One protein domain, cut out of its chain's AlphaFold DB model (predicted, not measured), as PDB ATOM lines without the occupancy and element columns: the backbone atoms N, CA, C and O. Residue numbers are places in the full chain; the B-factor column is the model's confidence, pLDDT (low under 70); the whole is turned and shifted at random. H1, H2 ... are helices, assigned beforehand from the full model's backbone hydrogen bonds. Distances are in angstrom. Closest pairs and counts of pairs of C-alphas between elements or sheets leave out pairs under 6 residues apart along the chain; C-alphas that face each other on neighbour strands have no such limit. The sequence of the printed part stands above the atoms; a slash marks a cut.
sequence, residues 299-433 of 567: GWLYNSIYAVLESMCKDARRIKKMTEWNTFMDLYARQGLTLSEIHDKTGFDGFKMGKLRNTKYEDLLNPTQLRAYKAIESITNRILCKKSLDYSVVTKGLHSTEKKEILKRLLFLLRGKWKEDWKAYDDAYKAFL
ATOM      1  N   GLY A 299      50.239  -7.652  16.272       86.94
ATOM      2  CA  GLY A 299      50.356  -6.193  16.351       86.94
ATOM      3  C   GLY A 299      51.098  -5.585  15.158       86.94
ATOM      4  O   GLY A 299      50.603  -4.638  14.550       86.94
ATOM      5  N   TRP A 300      52.238  -6.170  14.764       90.50
ATOM      6  CA  TRP A 300      52.984  -5.709  13.590       90.50
ATOM      7  C   TRP A 300      52.152  -5.817  12.310       90.50
ATOM      8  O   TRP A 300      52.122  -4.870  11.528       90.50
ATOM      9  N   LEU A 301      51.437  -6.931  12.109       90.12
ATOM     10  CA  LEU A 301      50.595  -7.137  10.929       90.12
ATOM     11  C   LEU A 301      49.453  -6.134  10.853       90.12
ATOM     12  O   LEU A 301      49.288  -5.520   9.807       90.12
ATOM     13  N   TYR A 302      48.697  -5.929  11.934       87.88
ATOM     14  CA  TYR A 302      47.613  -4.946  11.930       87.88
ATOM     15  C   TYR A 302      48.152  -3.547  11.621       87.88
ATOM     16  O   TYR A 302      47.699  -2.927  10.661       87.88
ATOM     17  N   ASN A 303      49.178  -3.085  12.342       86.81
ATOM     18  CA  ASN A 303      49.773  -1.763  12.116       86.81
ATOM     19  C   ASN A 303      50.318  -1.607  10.688       86.81
ATOM     20  O   ASN A 303      50.158  -0.563  10.055       86.81
ATOM     21  N   SER A 304      50.945  -2.656  10.158       88.19
ATOM     22  CA  SER A 304      51.492  -2.663   8.803       88.19
ATOM     23  C   SER A 304      50.402  -2.673   7.741       88.19
ATOM     24  O   SER A 304      50.509  -1.933   6.770       88.19
ATOM     25  N   ILE A 305      49.342  -3.460   7.923       87.38
ATOM     26  CA  ILE A 305      48.216  -3.522   6.990       87.38
ATOM     27  C   ILE A 305      47.460  -2.195   6.982       87.38
ATOM     28  O   ILE A 305      47.147  -1.710   5.901       87.38
ATOM     29  N   TYR A 306      47.221  -1.570   8.138       86.81
ATOM     30  CA  TYR A 306      46.604  -0.242   8.203       86.81
ATOM     31  C   TYR A 306      47.436   0.813   7.467       86.81
ATOM     32  O   TYR A 306      46.904   1.509   6.606       86.81
ATOM     33  N   ALA A 307      48.751   0.860   7.703       83.94
ATOM     34  CA  ALA A 307      49.645   1.770   6.982       83.94
ATOM     35  C   ALA A 307      49.643   1.508   5.463       83.94
ATOM     36  O   ALA A 307      49.618   2.435   4.651       83.94
ATOM     37  N   VAL A 308      49.630   0.233   5.063       84.38
ATOM     38  CA  VAL A 308      49.530  -0.168   3.657       84.38
ATOM     39  C   VAL A 308      48.198   0.278   3.061       84.38
ATOM     40  O   VAL A 308      48.195   0.864   1.981       84.38
ATOM     41  N   LEU A 309      47.079   0.063   3.756       83.56
ATOM     42  CA  LEU A 309      45.762   0.504   3.311       83.56
ATOM     43  C   LEU A 309      45.744   2.010   3.103       83.56
ATOM     44  O   LEU A 309      45.332   2.445   2.035       83.56
ATOM     45  N   GLU A 310      46.247   2.797   4.048       82.12
ATOM     46  CA  GLU A 310      46.344   4.251   3.902       82.12
ATOM     47  C   GLU A 310      47.177   4.652   2.672       82.12
ATOM     48  O   GLU A 310      46.719   5.468   1.869       82.12
ATOM     49  N   SER A 311      48.320   3.994   2.429       80.19
ATOM     50  CA  SER A 311      49.174   4.260   1.256       80.19
ATOM     51  C   SER A 311      48.548   3.888  -0.099       80.19
ATOM     52  O   SER A 311      48.994   4.358  -1.145       80.19
ATOM     53  N   MET A 312      47.502   3.051  -0.113       79.62
ATOM     54  CA  MET A 312      46.807   2.661  -1.346       79.62
ATOM     55  C   MET A 312      45.896   3.772  -1.891       79.62
ATOM     56  O   MET A 312      45.429   3.670  -3.030       79.62
ATOM     57  N   CYS A 313      45.602   4.814  -1.104       80.56
ATOM     58  CA  CYS A 313      44.794   5.940  -1.559       80.56
ATOM     59  C   CYS A 313      45.650   6.922  -2.362       80.56
ATOM     60  O   CYS A 313      46.653   7.415  -1.864       80.56
ATOM     61  N   LYS A 314      45.230   7.252  -3.590       79.19
ATOM     62  CA  LYS A 314      45.858   8.303  -4.415       79.19
ATOM     63  C   LYS A 314      45.026   9.591  -4.490       79.19
ATOM     64  O   LYS A 314      45.432  10.551  -5.134       79.19
ATOM     65  N   ASP A 315      43.853   9.607  -3.861       84.44
ATOM     66  CA  ASP A 315      42.931  10.744  -3.869       84.44
ATOM     67  C   ASP A 315      43.283  11.724  -2.743       84.44
ATOM     68  O   ASP A 315      43.068  11.438  -1.562       84.44
ATOM     69  N   ALA A 316      43.786  12.900  -3.122       82.19
ATOM     70  CA  ALA A 316      44.218  13.943  -2.194       82.19
ATOM     71  C   ALA A 316      43.117  14.387  -1.210       82.19
ATOM     72  O   ALA A 316      43.417  14.693  -0.055       82.19
ATOM     73  N   ARG A 317      41.836  14.386  -1.617       84.19
ATOM     74  CA  ARG A 317      40.724  14.784  -0.733       84.19
ATOM     75  C   ARG A 317      40.471  13.734   0.343       84.19
ATOM     76  O   ARG A 317      40.259  14.083   1.503       84.19
ATOM     77  N   ARG A 318      40.510  12.452  -0.028       84.75
ATOM     78  CA  ARG A 318      40.352  11.337   0.922       84.75
ATOM     79  C   ARG A 318      41.546  11.214   1.860       84.75
ATOM     80  O   ARG A 318      41.331  11.000   3.046       84.75
ATOM     81  N   ILE A 319      42.764  11.418   1.354       83.75
ATOM     82  CA  ILE A 319      43.979  11.474   2.180       83.75
ATOM     83  C   ILE A 319      43.836  12.573   3.234       83.75
ATOM     84  O   ILE A 319      43.951  12.283   4.418       83.75
ATOM     85  N   LYS A 320      43.475  13.803   2.834       87.12
ATOM     86  CA  LYS A 320      43.269  14.915   3.776       87.12
ATOM     87  C   LYS A 320      42.227  14.583   4.849       87.12
ATOM     88  O   LYS A 320      42.472  14.814   6.027       87.12
ATOM     89  N   LYS A 321      41.085  14.008   4.454       87.38
ATOM     90  CA  LYS A 321      40.020  13.609   5.389       87.38
ATOM     91  C   LYS A 321      40.480  12.512   6.360       87.38
ATOM     92  O   LYS A 321      40.130  12.569   7.534       87.38
ATOM     93  N   MET A 322      41.269  11.544   5.885       87.19
ATOM     94  CA  MET A 322      41.870  10.500   6.721       87.19
ATOM     95  C   MET A 322      42.864  11.095   7.723       87.19
ATOM     96  O   MET A 322      42.809  10.752   8.897       87.19
ATOM     97  N   THR A 323      43.724  12.025   7.297       86.81
ATOM     98  CA  THR A 323      44.669  12.706   8.191       86.81
ATOM     99  C   THR A 323      43.939  13.485   9.282       86.81
ATOM    100  O   THR A 323      44.251  13.314  10.454       86.81
ATOM    101  N   GLU A 324      42.927  14.282   8.924       89.81
ATOM    102  CA  GLU A 324      42.120  15.037   9.895       89.81
ATOM    103  C   GLU A 324      41.407  14.112  10.895       89.81
ATOM    104  O   GLU A 324      41.359  14.413  12.087       89.81
ATOM    105  N   TRP A 325      40.898  12.966  10.429       91.62
ATOM    106  CA  TRP A 325      40.278  11.958  11.290       91.62
ATOM    107  C   TRP A 325      41.290  11.268  12.211       91.62
ATOM    108  O   TRP A 325      41.033  11.171  13.408       91.62
ATOM    109  N   ASN A 326      42.454  10.857  11.699       87.81
ATOM    110  CA  ASN A 326      43.527  10.253  12.495       87.81
ATOM    111  C   ASN A 326      44.030  11.226  13.574       87.81
ATOM    112  O   ASN A 326      44.178  10.831  14.728       87.81
ATOM    113  N   THR A 327      44.234  12.505  13.231       89.19
ATOM    114  CA  THR A 327      44.623  13.549  14.194       89.19
ATOM    115  C   THR A 327      43.551  13.758  15.261       89.19
ATOM    116  O   THR A 327      43.874  13.811  16.445       89.19
ATOM    117  N   PHE A 328      42.276  13.832  14.869       91.94
ATOM    118  CA  PHE A 328      41.177  13.961  15.825       91.94
ATOM    119  C   PHE A 328      41.087  12.746  16.759       91.94
ATOM    120  O   PHE A 328      41.000  12.919  17.970       91.94
ATOM    121  N   MET A 329      41.146  11.525  16.222       88.94
ATOM    122  CA  MET A 329      41.039  10.296  17.014       88.94
ATOM    123  C   MET A 329      42.230  10.090  17.952       88.94
ATOM    124  O   MET A 329      42.047   9.568  19.049       88.94
ATOM    125  N   ASP A 330      43.434  10.525  17.577       88.06
ATOM    126  CA  ASP A 330      44.587  10.485  18.478       88.06
ATOM    127  C   ASP A 330      44.385  11.413  19.688       88.06
ATOM    128  O   ASP A 330      44.526  10.988  20.835       88.06
ATOM    129  N   LEU A 331      43.945  12.652  19.451       90.50
ATOM    130  CA  LEU A 331      43.690  13.618  20.521       90.50
ATOM    131  C   LEU A 331      42.487  13.221  21.392       90.50
ATOM    132  O   LEU A 331      42.554  13.299  22.616       90.50
ATOM    133  N   TYR A 332      41.401  12.765  20.768       90.56
ATOM    134  CA  TYR A 332      40.150  12.441  21.450       90.56
ATOM    135  C   TYR A 332      40.192  11.081  22.156       90.56
ATOM    136  O   TYR A 332      39.887  10.990  23.341       90.56
ATOM    137  N   ALA A 333      40.575  10.010  21.453       86.56
ATOM    138  CA  ALA A 333      40.452   8.645  21.966       86.56
ATOM    139  C   ALA A 333      41.721   8.126  22.659       86.56
ATOM    140  O   ALA A 333      41.609   7.340  23.597       86.56
ATOM    141  N   ARG A 334      42.923   8.530  22.219       84.81
ATOM    142  CA  ARG A 334      44.181   8.092  22.859       84.81
ATOM    143  C   ARG A 334      44.649   9.030  23.959       84.81
ATOM    144  O   ARG A 334      45.066   8.551  25.007       84.81
ATOM    145  N   GLN A 335      44.610  10.339  23.718       88.62
ATOM    146  CA  GLN A 335      45.061  11.340  24.692       88.62
ATOM    147  C   GLN A 335      43.944  11.790  25.647       88.62
ATOM    148  O   GLN A 335      44.242  12.400  26.668       88.62
ATOM    149  N   GLY A 336      42.679  11.474  25.344       89.75
ATOM    150  CA  GLY A 336      41.536  11.755  26.221       89.75
ATOM    151  C   GLY A 336      41.173  13.239  26.338       89.75
ATOM    152  O   GLY A 336      40.558  13.627  27.327       89.75
ATOM    153  N   LEU A 337      41.565  14.069  25.366       91.06
ATOM    154  CA  LEU A 337      41.321  15.514  25.389       91.06
ATOM    155  C   LEU A 337      39.840  15.844  25.162       91.06
ATOM    156  O   LEU A 337      39.132  15.184  24.392       91.06
ATOM    157  N   THR A 338      39.383  16.919  25.796       91.06
ATOM    158  CA  THR A 338      38.039  17.471  25.603       91.06
ATOM    159  C   THR A 338      37.910  18.162  24.243       91.06
ATOM    160  O   THR A 338      38.890  18.588  23.631       91.06
ATOM    161  N   LEU A 339      36.674  18.323  23.754       87.69
ATOM    162  CA  LEU A 339      36.425  18.972  22.458       87.69
ATOM    163  C   LEU A 339      36.921  20.430  22.413       87.69
ATOM    164  O   LEU A 339      37.328  20.884  21.348       87.69
ATOM    165  N   SER A 340      36.936  21.137  23.549       87.88
ATOM    166  CA  SER A 340      37.491  22.496  23.633       87.88
ATOM    167  C   SER A 340      39.008  22.490  23.433       87.88
ATOM    168  O   SER A 340      39.522  23.215  22.592       87.88
ATOM    169  N   GLU A 341      39.728  21.599  24.119       89.75
ATOM    170  CA  GLU A 341      41.190  21.500  23.999       89.75
ATOM    171  C   GLU A 341      41.630  21.046  22.600       89.75
ATOM    172  O   GLU A 341      42.697  21.424  22.109       89.75
ATOM    173  N   ILE A 342      40.813  20.226  21.934       89.62
ATOM    174  CA  ILE A 342      41.054  19.816  20.547       89.62
ATOM    175  C   ILE A 342      40.842  20.992  19.590       89.62
ATOM    176  O   ILE A 342      41.646  21.156  18.668       89.62
ATOM    177  N   HIS A 343      39.807  21.813  19.802       90.50
ATOM    178  CA  HIS A 343      39.587  23.040  19.031       90.50
ATOM    179  C   HIS A 343      40.800  23.967  19.128       90.50
ATOM    180  O   HIS A 343      41.346  24.353  18.098       90.50
ATOM    181  N   ASP A 344      41.296  24.213  20.339       89.94
ATOM    182  CA  ASP A 344      42.439  25.100  20.573       89.94
ATOM    183  C   ASP A 344      43.733  24.583  19.917       89.94
ATOM    184  O   ASP A 344      44.539  25.364  19.411       89.94
ATOM    185  N   LYS A 345      43.934  23.257  19.868       89.00
ATOM    186  CA  LYS A 345      45.122  22.641  19.243       89.00
ATOM    187  C   LYS A 345      45.057  22.534  17.722       89.00
ATOM    188  O   LYS A 345      46.100  22.544  17.073       89.00
ATOM    189  N   THR A 346      43.870  22.332  17.149       88.81
ATOM    190  CA  THR A 346      43.716  21.959  15.725       88.81
ATOM    191  C   THR A 346      42.977  22.996  14.883       88.81
ATOM    192  O   THR A 346      43.042  22.938  13.655       88.81
ATOM    193  N   GLY A 347      42.254  23.921  15.517       87.88
ATOM    194  CA  GLY A 347      41.352  24.870  14.865       87.88
ATOM    195  C   GLY A 347      40.095  24.230  14.263       87.88
ATOM    196  O   GLY A 347      39.409  24.866  13.466       87.88
ATOM    197  N   PHE A 348      39.787  22.963  14.571       91.50
ATOM    198  CA  PHE A 348      38.583  22.306  14.052       91.50
ATOM    199  C   PHE A 348      37.331  22.875  14.711       91.50
ATOM    200  O   PHE A 348      37.222  22.871  15.931       91.50
ATOM    201  N   ASP A 349      36.358  23.329  13.921       89.38
ATOM    202  CA  ASP A 349      35.077  23.796  14.451       89.38
ATOM    203  C   ASP A 349      34.230  22.645  15.041       89.38
ATOM    204  O   ASP A 349      34.439  21.459  14.753       89.38
ATOM    205  N   GLY A 350      33.255  22.997  15.886       82.56
ATOM    206  CA  GLY A 350      32.401  22.029  16.582       82.56
ATOM    207  C   GLY A 350      31.631  21.092  15.645       82.56
ATOM    208  O   GLY A 350      31.466  19.907  15.949       82.56
ATOM    209  N   PHE A 351      31.221  21.582  14.471       87.31
ATOM    210  CA  PHE A 351      30.515  20.785  13.470       87.31
ATOM    211  C   PHE A 351      31.446  19.751  12.816       87.31
ATOM    212  O   PHE A 351      31.100  18.572  12.696       87.31
ATOM    213  N   LYS A 352      32.660  20.163  12.446       87.88
ATOM    214  CA  LYS A 352      33.706  19.310  11.880       87.88
ATOM    215  C   LYS A 352      34.133  18.233  12.870       87.88
ATOM    216  O   LYS A 352      34.195  17.068  12.482       87.88
ATOM    217  N   MET A 353      34.358  18.580  14.137       88.75
ATOM    218  CA  MET A 353      34.682  17.602  15.184       88.75
ATOM    219  C   MET A 353      33.545  16.595  15.402       88.75
ATOM    220  O   MET A 353      33.798  15.393  15.463       88.75
ATOM    221  N   GLY A 354      32.287  17.053  15.428       85.56
ATOM    222  CA  GLY A 354      31.120  16.166  15.502       85.56
ATOM    223  C   GLY A 354      31.037  15.199  14.315       85.56
ATOM    224  O   GLY A 354      30.793  14.004  14.486       85.56
ATOM    225  N   LYS A 355      31.325  15.688  13.103       87.81
ATOM    226  CA  LYS A 355      31.377  14.865  11.889       87.81
ATOM    227  C   LYS A 355      32.512  13.839  11.929       87.81
ATOM    228  O   LYS A 355      32.290  12.686  11.568       87.81
ATOM    229  N   LEU A 356      33.710  14.231  12.368       89.00
ATOM    230  CA  LEU A 356      34.860  13.329  12.499       89.00
ATOM    231  C   LEU A 356      34.612  12.248  13.556       89.00
ATOM    232  O   LEU A 356      34.881  11.080  13.290       89.00
ATOM    233  N   ARG A 357      34.009  12.607  14.696       85.81
ATOM    234  CA  ARG A 357      33.635  11.670  15.765       85.81
ATOM    235  C   ARG A 357      32.680  10.572  15.290       85.81
ATOM    236  O   ARG A 357      32.836   9.424  15.687       85.81
ATOM    237  N   ASN A 358      31.721  10.919  14.435       86.69
ATOM    238  CA  ASN A 358      30.723   9.976  13.918       86.69
ATOM    239  C   ASN A 358      31.183   9.217  12.661       86.69
ATOM    240  O   ASN A 358      30.480   8.320  12.202       86.69
ATOM    241  N   THR A 359      32.336   9.569  12.089       88.62
ATOM    242  CA  THR A 359      32.890   8.883  10.915       88.62
ATOM    243  C   THR A 359      33.619   7.616  11.365       88.62
ATOM    244  O   THR A 359      34.503   7.687  12.220       88.62
ATOM    245  N   LYS A 360      33.288   6.459  10.783       86.50
ATOM    246  CA  LYS A 360      34.021   5.204  11.006       86.50
ATOM    247  C   LYS A 360      35.214   5.115  10.059       86.50
ATOM    248  O   LYS A 360      35.214   5.711   8.985       86.50
ATOM    249  N   TYR A 361      36.212   4.304  10.416       84.00
ATOM    250  CA  TYR A 361      37.371   4.064   9.548       84.00
ATOM    251  C   TYR A 361      36.953   3.565   8.153       84.00
ATOM    252  O   TYR A 361      37.490   4.014   7.145       84.00
ATOM    253  N   GLU A 362      35.929   2.708   8.084       86.50
ATOM    254  CA  GLU A 362      35.357   2.173   6.840       86.50
ATOM    255  C   GLU A 362      34.873   3.261   5.870       86.50
ATOM    256  O   GLU A 362      35.069   3.132   4.661       86.50
ATOM    257  N   ASP A 363      34.308   4.355   6.392       85.88
ATOM    258  CA  ASP A 363      33.740   5.463   5.608       85.88
ATOM    259  C   ASP A 363      34.818   6.307   4.906       85.88
ATOM    260  O   ASP A 363      34.528   7.146   4.044       85.88
ATOM    261  N   LEU A 364      36.077   6.127   5.306       84.31
ATOM    262  CA  LEU A 364      37.238   6.836   4.775       84.31
ATOM    263  C   LEU A 364      37.953   6.033   3.679       84.31
ATOM    264  O   LEU A 364      38.799   6.582   2.967       84.31
ATOM    265  N   LEU A 365      37.602   4.755   3.512       85.62
ATOM    266  CA  LEU A 365      38.239   3.840   2.571       85.62
ATOM    267  C   LEU A 365      37.558   3.865   1.195       85.62
ATOM    268  O   LEU A 365      36.340   3.934   1.056       85.62
ATOM    269  N   ASN A 366      38.357   3.759   0.136       85.88
ATOM    270  CA  ASN A 366      37.867   3.510  -1.216       85.88
ATOM    271  C   ASN A 366      37.406   2.040  -1.378       85.88
ATOM    272  O   ASN A 366      37.770   1.186  -0.567       85.88
ATOM    273  N   PRO A 367      36.662   1.683  -2.443       84.44
ATOM    274  CA  PRO A 367      36.123   0.326  -2.609       84.44
ATOM    275  C   PRO A 367      37.176  -0.796  -2.605       84.44
ATOM    276  O   PRO A 367      36.904  -1.925  -2.202       84.44
ATOM    277  N   THR A 368      38.403  -0.512  -3.046       80.88
ATOM    278  CA  THR A 368      39.507  -1.485  -3.032       80.88
ATOM    279  C   THR A 368      40.092  -1.644  -1.629       80.88
ATOM    280  O   THR A 368      40.331  -2.771  -1.199       80.88
ATOM    281  N   GLN A 369      40.263  -0.542  -0.899       84.62
ATOM    282  CA  GLN A 369      40.699  -0.541   0.496       84.62
ATOM    283  C   GLN A 369      39.662  -1.202   1.408       84.62
ATOM    284  O   GLN A 369      40.035  -2.014   2.242       84.62
ATOM    285  N   LEU A 370      38.368  -0.927   1.218       86.06
ATOM    286  CA  LEU A 370      37.290  -1.497   2.028       86.06
ATOM    287  C   LEU A 370      37.197  -3.024   1.866       86.06
ATOM    288  O   LEU A 370      37.011  -3.742   2.846       86.06
ATOM    289  N   ARG A 371      37.386  -3.541   0.643       81.88
ATOM    290  CA  ARG A 371      37.473  -4.992   0.394       81.88
ATOM    291  C   ARG A 371      38.665  -5.631   1.102       81.88
ATOM    292  O   ARG A 371      38.522  -6.686   1.712       81.88
ATOM    293  N   ALA A 372      39.826  -4.981   1.052       80.88
ATOM    294  CA  ALA A 372      41.012  -5.434   1.769       80.88
ATOM    295  C   ALA A 372      40.827  -5.353   3.298       80.88
ATOM    296  O   ALA A 372      41.189  -6.299   3.992       80.88
ATOM    297  N   TYR A 373      40.192  -4.287   3.799       85.69
ATOM    298  CA  TYR A 373      39.864  -4.067   5.210       85.69
ATOM    299  C   TYR A 373      38.955  -5.167   5.774       85.69
ATOM    300  O   TYR A 373      39.284  -5.799   6.776       85.69
ATOM    301  N   LYS A 374      37.873  -5.501   5.060       85.31
ATOM    302  CA  LYS A 374      36.968  -6.604   5.430       85.31
ATOM    303  C   LYS A 374      37.651  -7.978   5.441       85.31
ATOM    304  O   LYS A 374      37.180  -8.895   6.103       85.31
ATOM    305  N   ALA A 375      38.764  -8.134   4.722       82.12
ATOM    306  CA  ALA A 375      39.530  -9.376   4.661       82.12
ATOM    307  C   ALA A 375      40.712  -9.438   5.651       82.12
ATOM    308  O   ALA A 375      41.363 -10.484   5.725       82.12
ATOM    309  N   ILE A 376      40.998  -8.370   6.416       83.75
ATOM    310  CA  ILE A 376      42.200  -8.262   7.268       83.75
ATOM    311  C   ILE A 376      42.321  -9.424   8.235       83.75
ATOM    312  O   ILE A 376      43.397 -10.006   8.336       83.75
ATOM    313  N   GLU A 377      41.257  -9.764   8.955       85.31
ATOM    314  CA  GLU A 377      41.339 -10.779  10.002       85.31
ATOM    315  C   GLU A 377      41.665 -12.159   9.416       85.31
ATOM    316  O   GLU A 377      42.583 -12.843   9.873       85.31
ATOM    317  N   SER A 378      40.990 -12.524   8.323       83.81
ATOM    318  CA  SER A 378      41.260 -13.764   7.590       83.81
ATOM    319  C   SER A 378      42.687 -13.802   7.033       83.81
ATOM    320  O   SER A 378      43.354 -14.835   7.125       83.81
ATOM    321  N   ILE A 379      43.175 -12.685   6.485       82.56
ATOM    322  CA  ILE A 379      44.530 -12.559   5.933       82.56
ATOM    323  C   ILE A 379      45.584 -12.636   7.043       82.56
ATOM    324  O   ILE A 379      46.549 -13.388   6.924       82.56
ATOM    325  N   THR A 380      45.375 -11.916   8.143       86.81
ATOM    326  CA  THR A 380      46.275 -11.855   9.299       86.81
ATOM    327  C   THR A 380      46.414 -13.225   9.943       86.81
ATOM    328  O   THR A 380      47.533 -13.700  10.125       86.81
ATOM    329  N   ASN A 381      45.300 -13.914  10.206       87.62
ATOM    330  CA  ASN A 381      45.321 -15.270  10.755       87.62
ATOM    331  C   ASN A 381      46.061 -16.239   9.819       87.62
ATOM    332  O   ASN A 381      46.829 -17.082  10.280       87.62
ATOM    333  N   ARG A 382      45.906 -16.087   8.496       87.44
ATOM    334  CA  ARG A 382      46.607 -16.930   7.518       87.44
ATOM    335  C   ARG A 382      48.116 -16.671   7.492       87.44
ATOM    336  O   ARG A 382      48.884 -17.631   7.477       87.44
ATOM    337  N   ILE A 383      48.540 -15.406   7.524       87.88
ATOM    338  CA  ILE A 383      49.959 -15.025   7.581       87.88
ATOM    339  C   ILE A 383      50.593 -15.500   8.893       87.88
ATOM    340  O   ILE A 383      51.679 -16.072   8.862       87.88
ATOM    341  N   LEU A 384      49.905 -15.341  10.029       88.94
ATOM    342  CA  LEU A 384      50.378 -15.818  11.333       88.94
ATOM    343  C   LEU A 384      50.506 -17.347  11.376       88.94
ATOM    344  O   LEU A 384      51.532 -17.849  11.828       88.94
ATOM    345  N   CYS A 385      49.526 -18.087  10.841       87.50
ATOM    346  CA  CYS A 385      49.594 -19.551  10.742       87.50
ATOM    347  C   CYS A 385      50.777 -20.030   9.890       87.50
ATOM    348  O   CYS A 385      51.397 -21.042  10.202       87.50
ATOM    349  N   LYS A 386      51.080 -19.332   8.791       85.94
ATOM    350  CA  LYS A 386      52.174 -19.703   7.882       85.94
ATOM    351  C   LYS A 386      53.526 -19.089   8.258       85.94
ATOM    352  O   LYS A 386      54.528 -19.490   7.676       85.94
ATOM    353  N   LYS A 387      53.552 -18.120   9.184       86.06
ATOM    354  CA  LYS A 387      54.725 -17.325   9.600       86.06
ATOM    355  C   LYS A 387      55.564 -16.812   8.421       86.06
ATOM    356  O   LYS A 387      56.789 -16.784   8.480       86.06
ATOM    357  N   SER A 388      54.906 -16.434   7.327       86.94
ATOM    358  CA  SER A 388      55.571 -16.066   6.078       86.94
ATOM    359  C   SER A 388      54.797 -14.980   5.349       86.94
ATOM    360  O   SER A 388      53.568 -14.985   5.336       86.94
ATOM    361  N   LEU A 389      55.530 -14.070   4.710       88.25
ATOM    362  CA  LEU A 389      54.988 -13.098   3.758       88.25
ATOM    363  C   LEU A 389      55.108 -13.604   2.312       88.25
ATOM    364  O   LEU A 389      54.859 -12.851   1.362       88.25
ATOM    365  N   ASP A 390      55.520 -14.863   2.114       87.00
ATOM    366  CA  ASP A 390      55.644 -15.406   0.774       87.00
ATOM    367  C   ASP A 390      54.272 -15.691   0.133       87.00
ATOM    368  O   ASP A 390      53.399 -16.300   0.740       87.00
ATOM    369  N   TYR A 391      54.067 -15.257  -1.111       87.38
ATOM    370  CA  TYR A 391      52.791 -15.326  -1.804       87.38
ATOM    371  C   TYR A 391      52.440 -16.780  -2.097       87.38
ATOM    372  O   TYR A 391      51.311 -17.192  -1.839       87.38
ATOM    373  N   SER A 392      53.408 -17.575  -2.556       84.81
ATOM    374  CA  SER A 392      53.204 -18.998  -2.834       84.81
ATOM    375  C   SER A 392      52.844 -19.768  -1.558       84.81
ATOM    376  O   SER A 392      51.959 -20.621  -1.568       84.81
ATOM    377  N   VAL A 393      53.450 -19.394  -0.426       86.31
ATOM    378  CA  VAL A 393      53.224 -20.032   0.878       86.31
ATOM    379  C   VAL A 393      51.875 -19.632   1.481       86.31
ATOM    380  O   VAL A 393      51.121 -20.491   1.942       86.31
ATOM    381  N   VAL A 394      51.540 -18.339   1.461       86.19
ATOM    382  CA  VAL A 394      50.304 -17.809   2.056       86.19
ATOM    383  C   VAL A 394      49.076 -18.178   1.217       86.19
ATOM    384  O   VAL A 394      48.017 -18.454   1.782       86.19
ATOM    385  N   THR A 395      49.193 -18.255  -0.113       84.69
ATOM    386  CA  THR A 395      48.069 -18.612  -1.002       84.69
ATOM    387  C   THR A 395      47.877 -20.115  -1.221       84.69
ATOM    388  O   THR A 395      46.850 -20.514  -1.775       84.69
ATOM    389  N   LYS A 396      48.794 -20.970  -0.740       83.25
ATOM    390  CA  LYS A 396      48.658 -22.436  -0.816       83.25
ATOM    391  C   LYS A 396      47.334 -22.889  -0.191       83.25
ATOM    392  O   LYS A 396      47.064 -22.569   0.968       83.25
ATOM    393  N   GLY A 397      46.506 -23.613  -0.951       78.50
ATOM    394  CA  GLY A 397      45.179 -24.075  -0.513       78.50
ATOM    395  C   GLY A 397      44.121 -22.966  -0.421       78.50
ATOM    396  O   GLY A 397      43.246 -23.013   0.438       78.50
ATOM    397  N   LEU A 398      44.246 -21.894  -1.209       82.06
ATOM    398  CA  LEU A 398      43.215 -20.864  -1.357       82.06
ATOM    399  C   LEU A 398      42.538 -21.035  -2.725       82.06
ATOM    400  O   LEU A 398      43.222 -21.046  -3.747       82.06
ATOM    401  N   HIS A 399      41.208 -21.146  -2.758       77.38
ATOM    402  CA  HIS A 399      40.454 -21.355  -4.007       77.38
ATOM    403  C   HIS A 399      39.848 -20.061  -4.577       77.38
ATOM    404  O   HIS A 399      39.700 -19.939  -5.786       77.38
ATOM    405  N   SER A 400      39.592 -19.051  -3.738       80.25
ATOM    406  CA  SER A 400      39.047 -17.755  -4.170       80.25
ATOM    407  C   SER A 400      40.076 -16.932  -4.957       80.25
ATOM    408  O   SER A 400      41.122 -16.558  -4.422       80.25
ATOM    409  N   THR A 401      39.758 -16.621  -6.215       77.44
ATOM    410  CA  THR A 401      40.515 -15.714  -7.096       77.44
ATOM    411  C   THR A 401      40.559 -14.287  -6.551       77.44
ATOM    412  O   THR A 401      41.622 -13.671  -6.530       77.44
ATOM    413  N   GLU A 402      39.447 -13.790  -6.009       76.38
ATOM    414  CA  GLU A 402      39.368 -12.454  -5.404       76.38
ATOM    415  C   GLU A 402      40.311 -12.304  -4.196       76.38
ATOM    416  O   GLU A 402      41.101 -11.359  -4.123       76.38
ATOM    417  N   LYS A 403      40.311 -13.277  -3.273       76.38
ATOM    418  CA  LYS A 403      41.211 -13.254  -2.106       76.38
ATOM    419  C   LYS A 403      42.684 -13.366  -2.507       76.38
ATOM    420  O   LYS A 403      43.532 -12.778  -1.837       76.38
ATOM    421  N   LYS A 404      42.997 -14.087  -3.591       81.19
ATOM    422  CA  LYS A 404      44.362 -14.174  -4.140       81.19
ATOM    423  C   LYS A 404      44.862 -12.818  -4.632       81.19
ATOM    424  O   LYS A 404      45.984 -12.453  -4.301       81.19
ATOM    425  N   GLU A 405      44.039 -12.052  -5.346       81.31
ATOM    426  CA  GLU A 405      44.433 -10.724  -5.839       81.31
ATOM    427  C   GLU A 405      44.619  -9.697  -4.713       81.31
ATOM    428  O   GLU A 405      45.596  -8.941  -4.709       81.31
ATOM    429  N   ILE A 406      43.744  -9.717  -3.702       79.31
ATOM    430  CA  ILE A 406      43.898  -8.875  -2.505       79.31
ATOM    431  C   ILE A 406      45.203  -9.228  -1.770       79.31
ATOM    432  O   ILE A 406      45.992  -8.337  -1.445       79.31
ATOM    433  N   LEU A 407      45.477 -10.522  -1.565       83.50
ATOM    434  CA  LEU A 407      46.721 -10.998  -0.951       83.50
ATOM    435  C   LEU A 407      47.955 -10.630  -1.772       83.50
ATOM    436  O   LEU A 407      48.958 -10.237  -1.191       83.50
ATOM    437  N   LYS A 408      47.901 -10.722  -3.103       85.06
ATOM    438  CA  LYS A 408      49.024 -10.377  -3.985       85.06
ATOM    439  C   LYS A 408      49.466  -8.930  -3.779       85.06
ATOM    440  O   LYS A 408      50.652  -8.676  -3.572       85.06
ATOM    441  N   ARG A 409      48.511  -7.993  -3.779       81.81
ATOM    442  CA  ARG A 409      48.783  -6.559  -3.579       81.81
ATOM    443  C   ARG A 409      49.244  -6.249  -2.155       81.81
ATOM    444  O   ARG A 409      50.244  -5.556  -1.986       81.81
ATOM    445  N   LEU A 410      48.559  -6.785  -1.143       83.19
ATOM    446  CA  LEU A 410      48.919  -6.545   0.258       83.19
ATOM    447  C   LEU A 410      50.281  -7.150   0.613       83.19
ATOM    448  O   LEU A 410      51.100  -6.469   1.218       83.19
ATOM    449  N   LEU A 411      50.565  -8.392   0.207       87.62
ATOM    450  CA  LEU A 411      51.851  -9.039   0.484       87.62
ATOM    451  C   LEU A 411      53.012  -8.329  -0.213       87.62
ATOM    452  O   LEU A 411      54.088  -8.251   0.371       87.62
ATOM    453  N   PHE A 412      52.818  -7.780  -1.418       86.06
ATOM    454  CA  PHE A 412      53.850  -6.977  -2.081       86.06
ATOM    455  C   PHE A 412      54.260  -5.769  -1.225       86.06
ATOM    456  O   PHE A 412      55.446  -5.575  -0.959       86.06
ATOM    457  N   LEU A 413      53.281  -5.007  -0.728       85.19
ATOM    458  CA  LEU A 413      53.527  -3.820   0.096       85.19
ATOM    459  C   LEU A 413      54.042  -4.180   1.501       85.19
ATOM    460  O   LEU A 413      54.997  -3.572   1.978       85.19
ATOM    461  N   LEU A 414      53.497  -5.229   2.128       88.81
ATOM    462  CA  LEU A 414      53.971  -5.736   3.423       88.81
ATOM    463  C   LEU A 414      55.414  -6.245   3.358       88.81
ATOM    464  O   LEU A 414      56.174  -6.025   4.294       88.81
ATOM    465  N   ARG A 415      55.823  -6.895   2.259       90.06
ATOM    466  CA  ARG A 415      57.230  -7.273   2.042       90.06
ATOM    467  C   ARG A 415      58.133  -6.054   1.883       90.06
ATOM    468  O   ARG A 415      59.271  -6.112   2.332       90.06
ATOM    469  N   GLY A 416      57.652  -4.989   1.235       88.62
ATOM    470  CA  GLY A 416      58.364  -3.711   1.143       88.62
ATOM    471  C   GLY A 416      58.654  -3.146   2.533       88.62
ATOM    472  O   GLY A 416      59.817  -2.991   2.895       88.62
ATOM    473  N   LYS A 417      57.609  -2.993   3.351       87.50
ATOM    474  CA  LYS A 417      57.733  -2.550   4.746       87.50
ATOM    475  C   LYS A 417      58.612  -3.479   5.591       87.50
ATOM    476  O   LYS A 417      59.465  -3.015   6.330       87.50
ATOM    477  N   TRP A 418      58.473  -4.795   5.433       91.31
ATOM    478  CA  TRP A 418      59.322  -5.769   6.124       91.31
ATOM    479  C   TRP A 418      60.807  -5.581   5.791       91.31
ATOM    480  O   TRP A 418      61.648  -5.658   6.680       91.31
ATOM    481  N   LYS A 419      61.152  -5.296   4.526       91.56
ATOM    482  CA  LYS A 419      62.534  -4.972   4.136       91.56
ATOM    483  C   LYS A 419      63.024  -3.674   4.781       91.56
ATOM    484  O   LYS A 419      64.179  -3.620   5.191       91.56
ATOM    485  N   GLU A 420      62.175  -2.654   4.867       90.62
ATOM    486  CA  GLU A 420      62.500  -1.385   5.531       90.62
ATOM    487  C   GLU A 420      62.744  -1.576   7.030       90.62
ATOM    488  O   GLU A 420      63.764  -1.114   7.533       90.62
ATOM    489  N   ASP A 421      61.886  -2.331   7.721       90.62
ATOM    490  CA  ASP A 421      62.045  -2.642   9.146       90.62
ATOM    491  C   ASP A 421      63.346  -3.419   9.408       90.62
ATOM    492  O   ASP A 421      64.067  -3.136  10.366       90.62
ATOM    493  N   TRP A 422      63.691  -4.371   8.534       93.94
ATOM    494  CA  TRP A 422      64.968  -5.088   8.609       93.94
ATOM    495  C   TRP A 422      66.175  -4.193   8.345       93.94
ATOM    496  O   TRP A 422      67.195  -4.351   9.011       93.94
ATOM    497  N   LYS A 423      66.065  -3.246   7.409       95.00
ATOM    498  CA  LYS A 423      67.116  -2.255   7.160       95.00
ATOM    499  C   LYS A 423      67.302  -1.336   8.369       95.00
ATOM    500  O   LYS A 423      68.427  -1.156   8.817       95.00
ATOM    501  N   ALA A 424      66.211  -0.823   8.937       93.00
ATOM    502  CA  ALA A 424      66.246   0.006  10.138       93.00
ATOM    503  C   ALA A 424      66.836  -0.752  11.338       93.00
ATOM    504  O   ALA A 424      67.636  -0.193  12.087       93.00
ATOM    505  N   TYR A 425      66.491  -2.035  11.493       94.19
ATOM    506  CA  TYR A 425      67.107  -2.913  12.484       94.19
ATOM    507  C   TYR A 425      68.617  -3.063  12.261       94.19
ATOM    508  O   TYR A 425      69.372  -2.901  13.212       94.19
ATOM    509  N   ASP A 426      69.068  -3.343  11.035       95.00
ATOM    510  CA  ASP A 426      70.495  -3.508  10.716       95.00
ATOM    511  C   ASP A 426      71.290  -2.214  10.966       95.00
ATOM    512  O   ASP A 426      72.355  -2.241  11.585       95.00
ATOM    513  N   ASP A 427      70.738  -1.062  10.579       95.06
ATOM    514  CA  ASP A 427      71.334   0.251  10.841       95.06
ATOM    515  C   ASP A 427      71.423   0.536  12.354       95.06
ATOM    516  O   ASP A 427      72.481   0.932  12.854       95.06
ATOM    517  N   ALA A 428      70.355   0.265  13.111       94.00
ATOM    518  CA  ALA A 428      70.344   0.410  14.567       94.00
ATOM    519  C   ALA A 428      71.286  -0.584  15.265       94.00
ATOM    520  O   ALA A 428      71.926  -0.245  16.261       94.00
ATOM    521  N   TYR A 429      71.417  -1.800  14.734       94.00
ATOM    522  CA  TYR A 429      72.305  -2.835  15.258       94.00
ATOM    523  C   TYR A 429      73.769  -2.434  15.067       94.00
ATOM    524  O   TYR A 429      74.557  -2.472  16.013       94.00
ATOM    525  N   LYS A 430      74.126  -1.928  13.879       94.75
ATOM    526  CA  LYS A 430      75.446  -1.335  13.618       94.75
ATOM    527  C   LYS A 430      75.720  -0.132  14.519       94.75
ATOM    528  O   LYS A 430      76.823  -0.018  15.052       94.75
ATOM    529  N   ALA A 431      74.732   0.737  14.733       94.12
ATOM    530  CA  ALA A 431      74.860   1.875  15.643       94.12
ATOM    531  C   ALA A 431      75.072   1.431  17.104       94.12
ATOM    532  O   ALA A 431      75.896   2.011  17.813       94.12
ATOM    533  N   PHE A 432      74.398   0.369  17.550       93.88
ATOM    534  CA  PHE A 432      74.595  -0.205  18.883       93.88
ATOM    535  C   PHE A 432      76.003  -0.795  19.064       93.88
ATOM    536  O   PHE A 432      76.602  -0.664  20.132       93.88
ATOM    537  N   LEU A 433      76.567  -1.405  18.018       93.44
ATOM    538  CA  LEU A 433      77.940  -1.927  18.018       93.44
ATOM    539  C   LEU A 433      79.014  -0.849  17.794       93.44
ATOM    540  O   LEU A 433      80.208  -1.128  17.915       93.44
TER     541      LEU A 433
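AT A GLANCE: This is residues 299 to 433 of the 567 residues of the protein "ISL3 family transposase" of Prevotella copri (UniProt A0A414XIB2). Two loosely joined lobes of helices make a long body, and from one of them the far part of the long helix H9 sticks out sideways as a bare arm, residues 419 to 433. In one lobe H1 crosses H9, with H6 and H7 touching H1, and H8 packed on H7 and the early part of H9; in the other H3, H4 and the short H5 pack on H2. The printed part has 135 residues with nine named helices, H1 to H9 in order along the chain, and no named strand; the class is all helix. The whole is loose, with a radius of gyration of the C-alphas of 18.2 A, and flat, spanning 51 by 47 by 25 A.

IN THESE COORDINATES: H9, residues 401 to 433, is the longest helix, 47.1 A from C-alpha 401 at (40.515, -15.714, -7.096) to C-alpha 433 at (77.940, -1.927, 18.018). It has a kink of 25 degrees near residue 412. H1, residues 299 to 311, begins at C-alpha 299, (50.356, -6.193, 16.351), and is 18.4 A long; H2, residues 316 to 334, is 25.7 A long. H3 holds residues 339 to 346, H4 350 to 358, H5 361 to 364 and H6 367 to 374. H7, residues 376 to 386, is 15.2 A long, and H8 holds residues 391 to 395.

HOW THE PARTS SIT: H9 touches H1 with residues 410 to 417 alone, closest at the C-alphas of Leu 413 and Val 308, 6.5 A, opposite ways at a steep tilt of 67 degrees, only just short of about perpendicular. H9 touches H8 with residues 404 to 411 alone; the closest C-alphas, Lys 404 and Thr 395, are 6.6 A apart. H8 touches H7, at Val 394 and Ile 383, C-alphas 6.2 A apart. H7 touches H1 at a steep tilt of 49 degrees, C-alphas of Thr 380 and Leu 301 closest at 6.6 A. H1 and H6 only just touch, with 3 pairs of C-alphas within 8 A, closest at Leu 309 and Gln 369, 5.9 A. H2 and H9 are apart. H2 touches H4, about perpendicular at 86 degrees, C-alphas of Trp 325 and Leu 356 closest at 5.7 A. H2 touches H3 at a steep tilt of 50 degrees, C-alphas of Leu 331 and Ile 342 closest at 6.7 A. H2 and H5 only just touch, with 3 pairs of C-alphas within 8 A, closest at Met 322 and Leu 364, 6.2 A. In H1, H2, H3, H4, H6, H7, H8 and H9 every O i to N i+4 pair is within hydrogen-bond range; H5 is too short for such a pair.

THE WHOLE: The two C-alphas farthest apart, those of Asp 344 and Gly 397, are 53.6 A apart. The printed part has no cut, and its links are tight. The mean pLDDT of the printed part is 86.7, and no printed residue is under 70.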